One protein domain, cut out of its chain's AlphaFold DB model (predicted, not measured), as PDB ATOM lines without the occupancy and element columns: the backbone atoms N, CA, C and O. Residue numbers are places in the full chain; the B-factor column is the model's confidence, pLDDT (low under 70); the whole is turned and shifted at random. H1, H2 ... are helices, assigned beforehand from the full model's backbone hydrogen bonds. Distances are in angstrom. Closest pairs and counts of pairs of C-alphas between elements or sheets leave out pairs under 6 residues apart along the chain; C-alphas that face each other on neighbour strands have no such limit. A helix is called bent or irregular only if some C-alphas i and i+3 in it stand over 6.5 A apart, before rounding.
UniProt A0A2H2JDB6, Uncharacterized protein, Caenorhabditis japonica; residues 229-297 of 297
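This is residues 229 to 297 of the 297 residues of an uncharacterized protein of Caenorhabditis japonica (UniProt A0A2H2JDB6). The domain is a small four-helix bundle, up and down, each helix running against the one before it. H2 and H4 pack on each other in the middle, while H1 and H3 stand on opposite sides of this pair; H1 meets H4 near one end alone. The printed part has 69 residues with four named helices, in the order H1, H2, H3, H4, and no named strand; the class is all helix. The whole is compact, with a radius of gyration of the C-alphas of 11.4 A, and its C-alphas span 33 by 27 by 16 A.

H1 holds residues 230 to 244, from C-alpha 230 at (58.846, -189.368, 5.224) to C-alpha 244 at (57.612, -171.450, 14.732), 20.3 A. H2 holds residues 250 to 264 and measures 20.8 A from first to last C-alpha. H3, residues 269 to 279, measures 15.2 A. H4, residues 284 to 296, measures 19.7 A and has its last C-alpha at (55.637, -190.049, -0.010). H4 is irregular: C-alphas 285 and 288 are 7.4 A apart.

H4 is the hub, touching H1, H2 and H3. H4 and H2 touch with 20 pairs of C-alphas within 8 A; the closest are those of Lys 285 and Glu 251, 4.5 A apart. These two run the same way at a shallow tilt of 31 degrees. H3 and H4 form a helical hairpin; their closest C-alphas, of Ile 275 and Ser 291, are 5.9 A apart. They run opposite ways at a shallow tilt of 33 degrees, only just short of steep. H1 touches H4 with residues 230 to 234 alone, and H4 touches H1 with residues 292 to 296 alone; the closest C-alphas, of Glu 231 and Ile 296, are 6.1 A apart. H1 and H2 also form a helical hairpin, at a steep tilt of 44 degrees, opposite ways, with the C-alphas of Leu 237 and Lys 257 closest at 7.2 A. H2 and H3 are close but not clearly touching; their closest C-alphas, of Leu 262 and Arg 272, are 6.4 A apart. H1 and H3 are apart. In H2 and H3 every O i to N i+4 pair is within hydrogen-bond range; in H1 10 of 11 are, in H4 7 of 9.

The two C-alphas farthest apart, those of Arg 247 and Ala 270, are 33.6 A from each other. The printed part has no cut and ends at Arg 297, the chain's last residue. The links H1 to H2, H2 to H3 and H3 to H4 are tight. The mean pLDDT of the printed part is 80.0; residues 266 to 267 and residue 297 of the model are under 70.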
ATOM      1  N   SER A 229      59.245-192.701   8.769       80.75
ATOM      2  CA  SER A 229      58.683-192.509   7.433       80.75
ATOM      3  C   SER A 229      58.729-191.029   7.029       80.75
ATOM      4  O   SER A 229      58.617-190.129   7.865       80.75
ATOM      5  N   VAL A 230      58.865-190.751   5.732       79.94
ATOM      6  CA  VAL A 230      58.846-189.368   5.224       79.94
ATOM      7  C   VAL A 230      57.496-188.691   5.503       79.94
ATOM      8  O   VAL A 230      57.439-187.484   5.728       79.94
ATOM      9  N   GLU A 231      56.411-189.468   5.568       82.06
ATOM     10  CA  GLU A 231      55.079-188.984   5.936       82.06
ATOM     11  C   GLU A 231      55.019-188.486   7.388       82.06
ATOM     12  O   GLU A 231      54.589-187.354   7.624       82.06
ATOM     13  N   ASP A 232      55.518-189.273   8.348       84.19
ATOM     14  CA  ASP A 232      55.568-188.880   9.764       84.19
ATOM     15  C   ASP A 232      56.440-187.635   9.972       84.19
ATOM     16  O   ASP A 232      56.114-186.755  10.775       84.19
ATOM     17  N   PHE A 233      57.535-187.530   9.215       84.25
ATOM     18  CA  PHE A 233      58.384-186.344   9.221       84.25
ATOM     19  C   PHE A 233      57.631-185.105   8.716       84.25
ATOM     20  O   PHE A 233      57.676-184.065   9.372       84.25
ATOM     21  N   CYS A 234      56.898-185.205   7.602       83.75
ATOM     22  CA  CYS A 234      56.074-184.107   7.080       83.75
ATOM     23  C   CYS A 234      54.995-183.660   8.084       83.75
ATOM     24  O   CYS A 234      54.777-182.461   8.251       83.75
ATOM     25  N   LEU A 235      54.358-184.595   8.799       85.81
ATOM     26  CA  LEU A 235      53.372-184.264   9.837       85.81
ATOM     27  C   LEU A 235      53.997-183.475  10.999       85.81
ATOM     28  O   LEU A 235      53.455-182.447  11.413       85.81
ATOM     29  N   LEU A 236      55.164-183.907  11.489       84.50
ATOM     30  CA  LEU A 236      55.908-183.181  12.525       84.50
ATOM     31  C   LEU A 236      56.388-181.812  12.032       84.50
ATOM     32  O   LEU A 236      56.326-180.822  12.766       84.50
ATOM     33  N   LEU A 237      56.844-181.739  10.782       85.94
ATOM     34  CA  LEU A 237      57.281-180.504  10.142       85.94
ATOM     35  C   LEU A 237      56.137-179.484  10.091       85.94
ATOM     36  O   LEU A 237      56.332-178.319  10.444       85.94
ATOM     37  N   ASP A 238      54.931-179.916   9.718       85.50
ATOM     38  CA  ASP A 238      53.736-179.074   9.681       85.50
ATOM     39  C   ASP A 238      53.344-178.550  11.065       85.50
ATOM     40  O   ASP A 238      53.026-177.363  11.217       85.50
ATOM     41  N   GLU A 239      53.412-179.403  12.087       84.31
ATOM     42  CA  GLU A 239      53.119-179.012  13.462       84.31
ATOM     43  C   GLU A 239      54.100-177.948  13.968       84.31
ATOM     44  O   GLU A 239      53.679-176.900  14.476       84.31
ATOM     45  N   VAL A 240      55.403-178.184  13.793       84.94
ATOM     46  CA  VAL A 240      56.451-177.272  14.260       84.94
ATOM     47  C   VAL A 240      56.440-175.970  13.460       84.94
ATOM     48  O   VAL A 240      56.521-174.899  14.063       84.94
ATOM     49  N   ALA A 241      56.265-176.020  12.133       85.06
ATOM     50  CA  ALA A 241      56.192-174.828  11.283       85.06
ATOM     51  C   ALA A 241      55.059-173.889  11.705       85.06
ATOM     52  O   ALA A 241      55.253-172.675  11.801       85.06
ATOM     53  N   ARG A 242      53.880-174.451  12.003       83.19
ATOM     54  CA  ARG A 242      52.703-173.687  12.436       83.19
ATOM     55  C   ARG A 242      52.976-172.874  13.703       83.19
ATOM     56  O   ARG A 242      52.449-171.771  13.851       83.19
ATOM     57  N   VAL A 243      53.792-173.404  14.614       81.50
ATOM     58  CA  VAL A 243      54.150-172.733  15.872       81.50
ATOM     59  C   VAL A 243      55.348-171.790  15.687       81.50
ATOM     60  O   VAL A 243      55.315-170.658  16.167       81.50
ATOM     61  N   ALA A 244      56.379-172.212  14.952       82.75
ATOM     62  CA  ALA A 244      57.612-171.450  14.732       82.75
ATOM     63  C   ALA A 244      57.422-170.214  13.832       82.75
ATOM     64  O   ALA A 244      58.087-169.191  14.028       82.75
ATOM     65  N   TYR A 245      56.504-170.293  12.864       82.25
ATOM     66  CA  TYR A 245      56.355-169.316  11.783       82.25
ATOM     67  C   TYR A 245      54.925-168.789  11.630       82.25
ATOM     68  O   TYR A 245      54.499-168.425  10.541       82.25
ATOM     69  N   ARG A 246      54.191-168.649  12.742       77.25
ATOM     70  CA  ARG A 246      52.795-168.163  12.769       77.25
ATOM     71  C   ARG A 246      52.547-166.822  12.051       77.25
ATOM     72  O   ARG A 246      51.408-166.518  11.722       77.25
ATOM     73  N   ARG A 247      53.579-165.988  11.887       79.44
ATOM     74  CA  ARG A 247      53.486-164.643  11.288       79.44
ATOM     75  C   ARG A 247      54.064-164.558   9.866       79.44
ATOM     76  O   ARG A 247      54.146-163.451   9.348       79.44
ATOM     77  N   LEU A 248      54.516-165.673   9.282       79.44
ATOM     78  CA  LEU A 248      55.044-165.683   7.916       79.44
ATOM     79  C   LEU A 248      53.917-165.827   6.886       79.44
ATOM     80  O   LEU A 248      52.920-166.498   7.176       79.44
ATOM     81  N   PRO A 249      54.074-165.225   5.696       81.25
ATOM     82  CA  PRO A 249      53.156-165.442   4.591       81.25
ATOM     83  C   PRO A 249      53.228-166.907   4.113       81.25
ATOM     84  O   PRO A 249      54.259-167.572   4.288       81.25
ATOM     85  N   PRO A 250      52.131-167.444   3.549       76.88
ATOM     86  CA  PRO A 250      52.048-168.851   3.165       76.88
ATOM     87  C   PRO A 250      53.075-169.245   2.094       76.88
ATOM     88  O   PRO A 250      53.532-170.385   2.097       76.88
ATOM     89  N   GLU A 251      53.489-168.313   1.235       80.06
ATOM     90  CA  GLU A 251      54.504-168.524   0.199       80.06
ATOM     91  C   GLU A 251      55.888-168.789   0.817       80.06
ATOM     92  O   GLU A 251      56.518-169.814   0.552       80.06
ATOM     93  N   GLU A 252      56.337-167.920   1.730       80.81
ATOM     94  CA  GLU A 252      57.626-168.085   2.420       80.81
ATOM     95  C   GLU A 252      57.636-169.333   3.311       80.81
ATOM     96  O   GLU A 252      58.647-170.029   3.414       80.81
ATOM     97  N   LEU A 253      56.501-169.644   3.944       84.69
ATOM     98  CA  LEU A 253      56.348-170.839   4.767       84.69
ATOM     99  C   LEU A 253      56.403-172.122   3.924       84.69
ATOM    100  O   LEU A 253      57.036-173.092   4.344       84.69
ATOM    101  N   SER A 254      55.791-172.121   2.737       83.31
ATOM    102  CA  SER A 254      55.883-173.218   1.766       83.31
ATOM    103  C   SER A 254      57.329-173.434   1.307       83.31
ATOM    104  O   SER A 254      57.840-174.557   1.372       83.31
ATOM    105  N   SER A 255      58.040-172.359   0.954       83.12
ATOM    106  CA  SER A 255      59.457-172.417   0.570       83.12
ATOM    107  C   SER A 255      60.339-172.971   1.696       83.12
ATOM    108  O   SER A 255      61.138-173.886   1.482       83.12
ATOM    109  N   LEU A 256      60.146-172.492   2.930       85.00
ATOM    110  CA  LEU A 256      60.923-172.931   4.087       85.00
ATOM    111  C   LEU A 256      60.707-174.421   4.399       85.00
ATOM    112  O   LEU A 256      61.668-175.147   4.663       85.00
ATOM    113  N   LYS A 257      59.453-174.888   4.352       85.62
ATOM    114  CA  LYS A 257      59.130-176.309   4.537       85.62
ATOM    115  C   LYS A 257      59.726-177.173   3.436       85.62
ATOM    116  O   LYS A 257      60.297-178.216   3.735       85.62
ATOM    117  N   THR A 258      59.648-176.716   2.190       83.38
ATOM    118  CA  THR A 258      60.223-177.413   1.035       83.38
ATOM    119  C   THR A 258      61.734-177.556   1.176       83.38
ATOM    120  O   THR A 258      62.260-178.661   1.071       83.38
ATOM    121  N   ALA A 259      62.439-176.476   1.524       84.00
ATOM    122  CA  ALA A 259      63.879-176.518   1.770       84.00
ATOM    123  C   ALA A 259      64.243-177.502   2.894       84.00
ATOM    124  O   ALA A 259      65.204-178.261   2.765       84.00
ATOM    125  N   LYS A 260      63.451-177.531   3.974       87.25
ATOM    126  CA  LYS A 260      63.683-178.438   5.103       87.25
ATOM    127  C   LYS A 260      63.413-179.902   4.751       87.25
ATOM    128  O   LYS A 260      64.158-180.781   5.177       87.25
ATOM    129  N   LEU A 261      62.393-180.160   3.938       84.56
ATOM    130  CA  LEU A 261      62.089-181.484   3.405       84.56
ATOM    131  C   LEU A 261      63.203-181.980   2.468       84.56
ATOM    132  O   LEU A 261      63.660-183.110   2.604       84.56
ATOM    133  N   LEU A 262      63.703-181.123   1.575       80.94
ATOM    134  CA  LEU A 262      64.817-181.446   0.676       80.94
ATOM    135  C   LEU A 262      66.142-181.672   1.420       80.94
ATOM    136  O   LEU A 262      66.945-182.504   1.000       80.94
ATOM    137  N   GLU A 263      66.380-180.955   2.526       82.25
ATOM    138  CA  GLU A 263      67.507-181.221   3.432       82.25
ATOM    139  C   GLU A 263      67.374-182.612   4.072       82.25
ATOM    140  O   GLU A 263      68.345-183.365   4.124       82.25
ATOM    141  N   ALA A 264      66.165-182.978   4.507       80.56
ATOM    142  CA  ALA A 264      65.892-184.260   5.150       80.56
ATOM    143  C   ALA A 264      65.994-185.456   4.182       80.56
ATOM    144  O   ALA A 264      66.550-186.487   4.549       80.56
ATOM    145  N   ILE A 265      65.531-185.317   2.935       77.12
ATOM    146  CA  ILE A 265      65.582-186.376   1.901       77.12
ATOM    147  C   ILE A 265      66.910-186.350   1.116       77.12
ATOM    148  O   ILE A 265      67.074-187.039   0.109       77.12
ATOM    149  N   GLY A 266      67.910-185.592   1.584       66.94
ATOM    150  CA  GLY A 266      69.206-185.418   0.918       66.94
ATOM    151  C   GLY A 266      69.997-186.706   0.637       66.94
ATOM    152  O   GLY A 266      70.991-186.649  -0.079       66.94
ATOM    153  N   GLY A 267      69.565-187.863   1.151       68.88
ATOM    154  CA  GLY A 267      70.115-189.176   0.803       68.88
ATOM    155  C   GLY A 267      69.752-189.685  -0.601       68.88
ATOM    156  O   GLY A 267      70.403-190.608  -1.081       68.88
ATOM    157  N   SER A 268      68.752-189.101  -1.278       74.56
ATOM    158  CA  SER A 268      68.346-189.488  -2.638       74.56
ATOM    159  C   SER A 268      68.429-188.307  -3.604       74.56
ATOM    160  O   SER A 268      67.500-187.508  -3.743       74.56
ATOM    161  N   GLU A 269      69.561-188.206  -4.302       76.06
ATOM    162  CA  GLU A 269      69.823-187.144  -5.282       76.06
ATOM    163  C   GLU A 269      68.817-187.168  -6.447       76.06
ATOM    164  O   GLU A 269      68.364-186.120  -6.900       76.06
ATOM    165  N   ALA A 270      68.361-188.356  -6.859       76.50
ATOM    166  CA  ALA A 270      67.348-188.509  -7.904       76.50
ATOM    167  C   ALA A 270      65.979-187.928  -7.499       76.50
ATOM    168  O   ALA A 270      65.356-187.220  -8.292       76.50
ATOM    169  N   LEU A 271      65.519-188.185  -6.266       76.75
ATOM    170  CA  LEU A 271      64.265-187.614  -5.754       76.75
ATOM    171  C   LEU A 271      64.362-186.091  -5.652       76.75
ATOM    172  O   LEU A 271      63.442-185.387  -6.063       76.75
ATOM    173  N   ARG A 272      65.503-185.581  -5.179       79.50
ATOM    174  CA  ARG A 272      65.763-184.143  -5.098       79.50
ATOM    175  C   ARG A 272      65.699-183.466  -6.467       79.50
ATOM    176  O   ARG A 272      64.974-182.490  -6.612       79.50
ATOM    177  N   CYS A 273      66.363-184.021  -7.482       80.12
ATOM    178  CA  CYS A 273      66.313-183.475  -8.840       80.12
ATOM    179  C   CYS A 273      64.902-183.503  -9.450       80.12
ATOM    180  O   CYS A 273      64.523-182.564 -10.148       80.12
ATOM    181  N   MET A 274      64.113-184.554  -9.196       79.75
ATOM    182  CA  MET A 274      62.725-184.615  -9.673       79.75
ATOM    183  C   MET A 274      61.836-183.564  -9.006       79.75
ATOM    184  O   MET A 274      61.016-182.947  -9.685       79.75
ATOM    185  N   ILE A 275      62.006-183.350  -7.699       82.56
ATOM    186  CA  ILE A 275      61.289-182.301  -6.973       82.56
ATOM    187  C   ILE A 275      61.713-180.931  -7.509       82.56
ATOM    188  O   ILE A 275      60.850-180.166  -7.922       82.56
ATOM    189  N   ASP A 276      63.015-180.653  -7.620       80.19
ATOM    190  CA  ASP A 276      63.532-179.379  -8.139       80.19
ATOM    191  C   ASP A 276      62.976-179.060  -9.541       80.19
ATOM    192  O   ASP A 276      62.522-177.944  -9.791       80.19
ATOM    193  N   ALA A 277      62.920-180.049 -10.441       80.88
ATOM    194  CA  ALA A 277      62.331-179.878 -11.770       80.88
ATOM    195  C   ALA A 277      60.837-179.506 -11.714       80.88
ATOM    196  O   ALA A 277      60.379-178.674 -12.494       80.88
ATOM    197  N   LYS A 278      60.079-180.089 -10.778       79.00
ATOM    198  CA  LYS A 278      58.645-179.810 -10.596       79.00
ATOM    199  C   LYS A 278      58.376-178.478  -9.897       79.00
ATOM    200  O   LYS A 278      57.362-177.841 -10.183       79.00
ATOM    201  N   LEU A 279      59.285-178.032  -9.035       78.94
ATOM    202  CA  LEU A 279      59.205-176.731  -8.371       78.94
ATOM    203  C   LEU A 279      59.390-175.564  -9.350       78.94
ATOM    204  O   LEU A 279      58.738-174.537  -9.178       78.94
ATOM    205  N   LEU A 280      60.204-175.724 -10.403       75.19
ATOM    206  CA  LEU A 280      60.331-174.714 -11.467       75.19
ATOM    207  C   LEU A 280      59.032-174.500 -12.263       75.19
ATOM    208  O   LEU A 280      58.834-173.427 -12.828       75.19
ATOM    209  N   GLU A 281      58.170-175.513 -12.331       75.88
ATOM    210  CA  GLU A 281      56.925-175.486 -13.108       75.88
ATOM    211  C   GLU A 281      55.720-174.984 -12.291       75.88
ATOM    212  O   GLU A 281      54.637-174.808 -12.847       75.88
ATOM    213  N   SER A 282      55.892-174.760 -10.983       73.25
ATOM    214  CA  SER A 282      54.787-174.594 -10.029       73.25
ATOM    215  C   SER A 282      54.896-173.291  -9.222       73.25
ATOM    216  O   SER A 282      56.007-172.812  -8.978       73.25
ATOM    217  N   PRO A 283      53.774-172.706  -8.759       73.62
ATOM    218  CA  PRO A 283      53.790-171.500  -7.929       73.62
ATOM    219  C   PRO A 283      54.323-171.774  -6.512       73.62
ATOM    220  O   PRO A 283      54.061-172.830  -5.934       73.62
ATOM    221  N   GLU A 284      55.006-170.792  -5.907       72.88
ATOM    222  CA  GLU A 284      55.684-170.918  -4.594       72.88
ATOM    223  C   GLU A 284      54.771-171.401  -3.457       72.88
ATOM    224  O   GLU A 284      55.194-172.120  -2.548       72.88
ATOM    225  N   LYS A 285      53.483-171.062  -3.534       72.69
ATOM    226  CA  LYS A 285      52.465-171.457  -2.559       72.69
ATOM    227  C   LYS A 285      52.224-172.972  -2.505       72.69
ATOM    228  O   LYS A 285      51.877-173.479  -1.446       72.69
ATOM    229  N   GLU A 286      52.431-173.682  -3.612       78.06
ATOM    230  CA  GLU A 286      52.149-175.121  -3.748       78.06
ATOM    231  C   GLU A 286      53.414-175.986  -3.666       78.06
ATOM    232  O   GLU A 286      53.338-177.215  -3.652       78.06
ATOM    233  N   HIS A 287      54.590-175.356  -3.583       79.12
ATOM    234  CA  HIS A 287      55.886-176.039  -3.543       79.12
ATOM    235  C   HIS A 287      55.952-177.118  -2.463       79.12
ATOM    236  O   HIS A 287      56.425-178.226  -2.732       79.12
ATOM    237  N   TYR A 288      55.427-176.834  -1.270       81.00
ATOM    238  CA  TYR A 288      55.421-177.803  -0.181       81.00
ATOM    239  C   TYR A 288      54.514-179.007  -0.459       81.00
ATOM    240  O   TYR A 288      54.939-180.145  -0.258       81.00
ATOM    241  N   ASP A 289      53.300-178.776  -0.958       81.69
ATOM    242  CA  ASP A 289      52.320-179.840  -1.192       81.69
ATOM    243  C   ASP A 289      52.786-180.788  -2.306       81.69
ATOM    244  O   ASP A 289      52.697-182.011  -2.173       81.69
ATOM    245  N   ILE A 290      53.377-180.232  -3.366       80.94
ATOM    246  CA  ILE A 290      53.959-180.999  -4.473       80.94
ATOM    247  C   ILE A 290      55.169-181.802  -3.991       80.94
ATOM    248  O   ILE A 290      55.267-182.999  -4.269       80.94
ATOM    249  N   SER A 291      56.069-181.177  -3.227       79.94
ATOM    250  CA  SER A 291      57.257-181.851  -2.691       79.94
ATOM    251  C   SER A 291      56.880-182.987  -1.746       79.94
ATOM    252  O   SER A 291      57.428-184.081  -1.848       79.94
ATOM    253  N   ARG A 292      55.898-182.764  -0.867       82.25
ATOM    254  CA  ARG A 292      55.360-183.784   0.036       82.25
ATOM    255  C   ARG A 292      54.750-184.953  -0.739       82.25
ATOM    256  O   ARG A 292      55.012-186.103  -0.400       82.25
ATOM    257  N   LEU A 293      53.969-184.677  -1.783       81.69
ATOM    258  CA  LEU A 293      53.329-185.709  -2.601       81.69
ATOM    259  C   LEU A 293      54.349-186.572  -3.355       81.69
ATOM    260  O   LEU A 293      54.160-187.782  -3.472       81.69
ATOM    261  N   LEU A 294      55.427-185.963  -3.849       77.94
ATOM    262  CA  LEU A 294      56.519-186.675  -4.517       77.94
ATOM    263  C   LEU A 294      57.403-187.454  -3.541       77.94
ATOM    264  O   LEU A 294      57.961-188.473  -3.921       77.94
ATOM    265  N   ALA A 295      57.522-186.988  -2.299       76.38
ATOM    266  CA  ALA A 295      58.364-187.603  -1.280       76.38
ATOM    267  C   ALA A 295      57.727-188.814  -0.571       76.38
ATOM    268  O   ALA A 295      58.442-189.612   0.030       76.38
ATOM    269  N   ILE A 296      56.395-188.933  -0.608       77.62
ATOM    270  CA  ILE A 296      55.637-190.049  -0.010       77.62
ATOM    271  C   ILE A 296      55.401-191.192  -1.023       77.62
ATOM    272  O   ILE A 296      55.103-192.314  -0.619       77.62
ATOM    273  N   ARG A 297      55.521-190.918  -2.330       60.75
ATOM    274  CA  ARG A 297      55.351-191.901  -3.416       60.75
ATOM    275  C   ARG A 297      56.599-192.738  -3.662       60.75
ATOM    276  O   ARG A 297      56.403-193.921  -4.017       60.75
TER     277      ARG A 297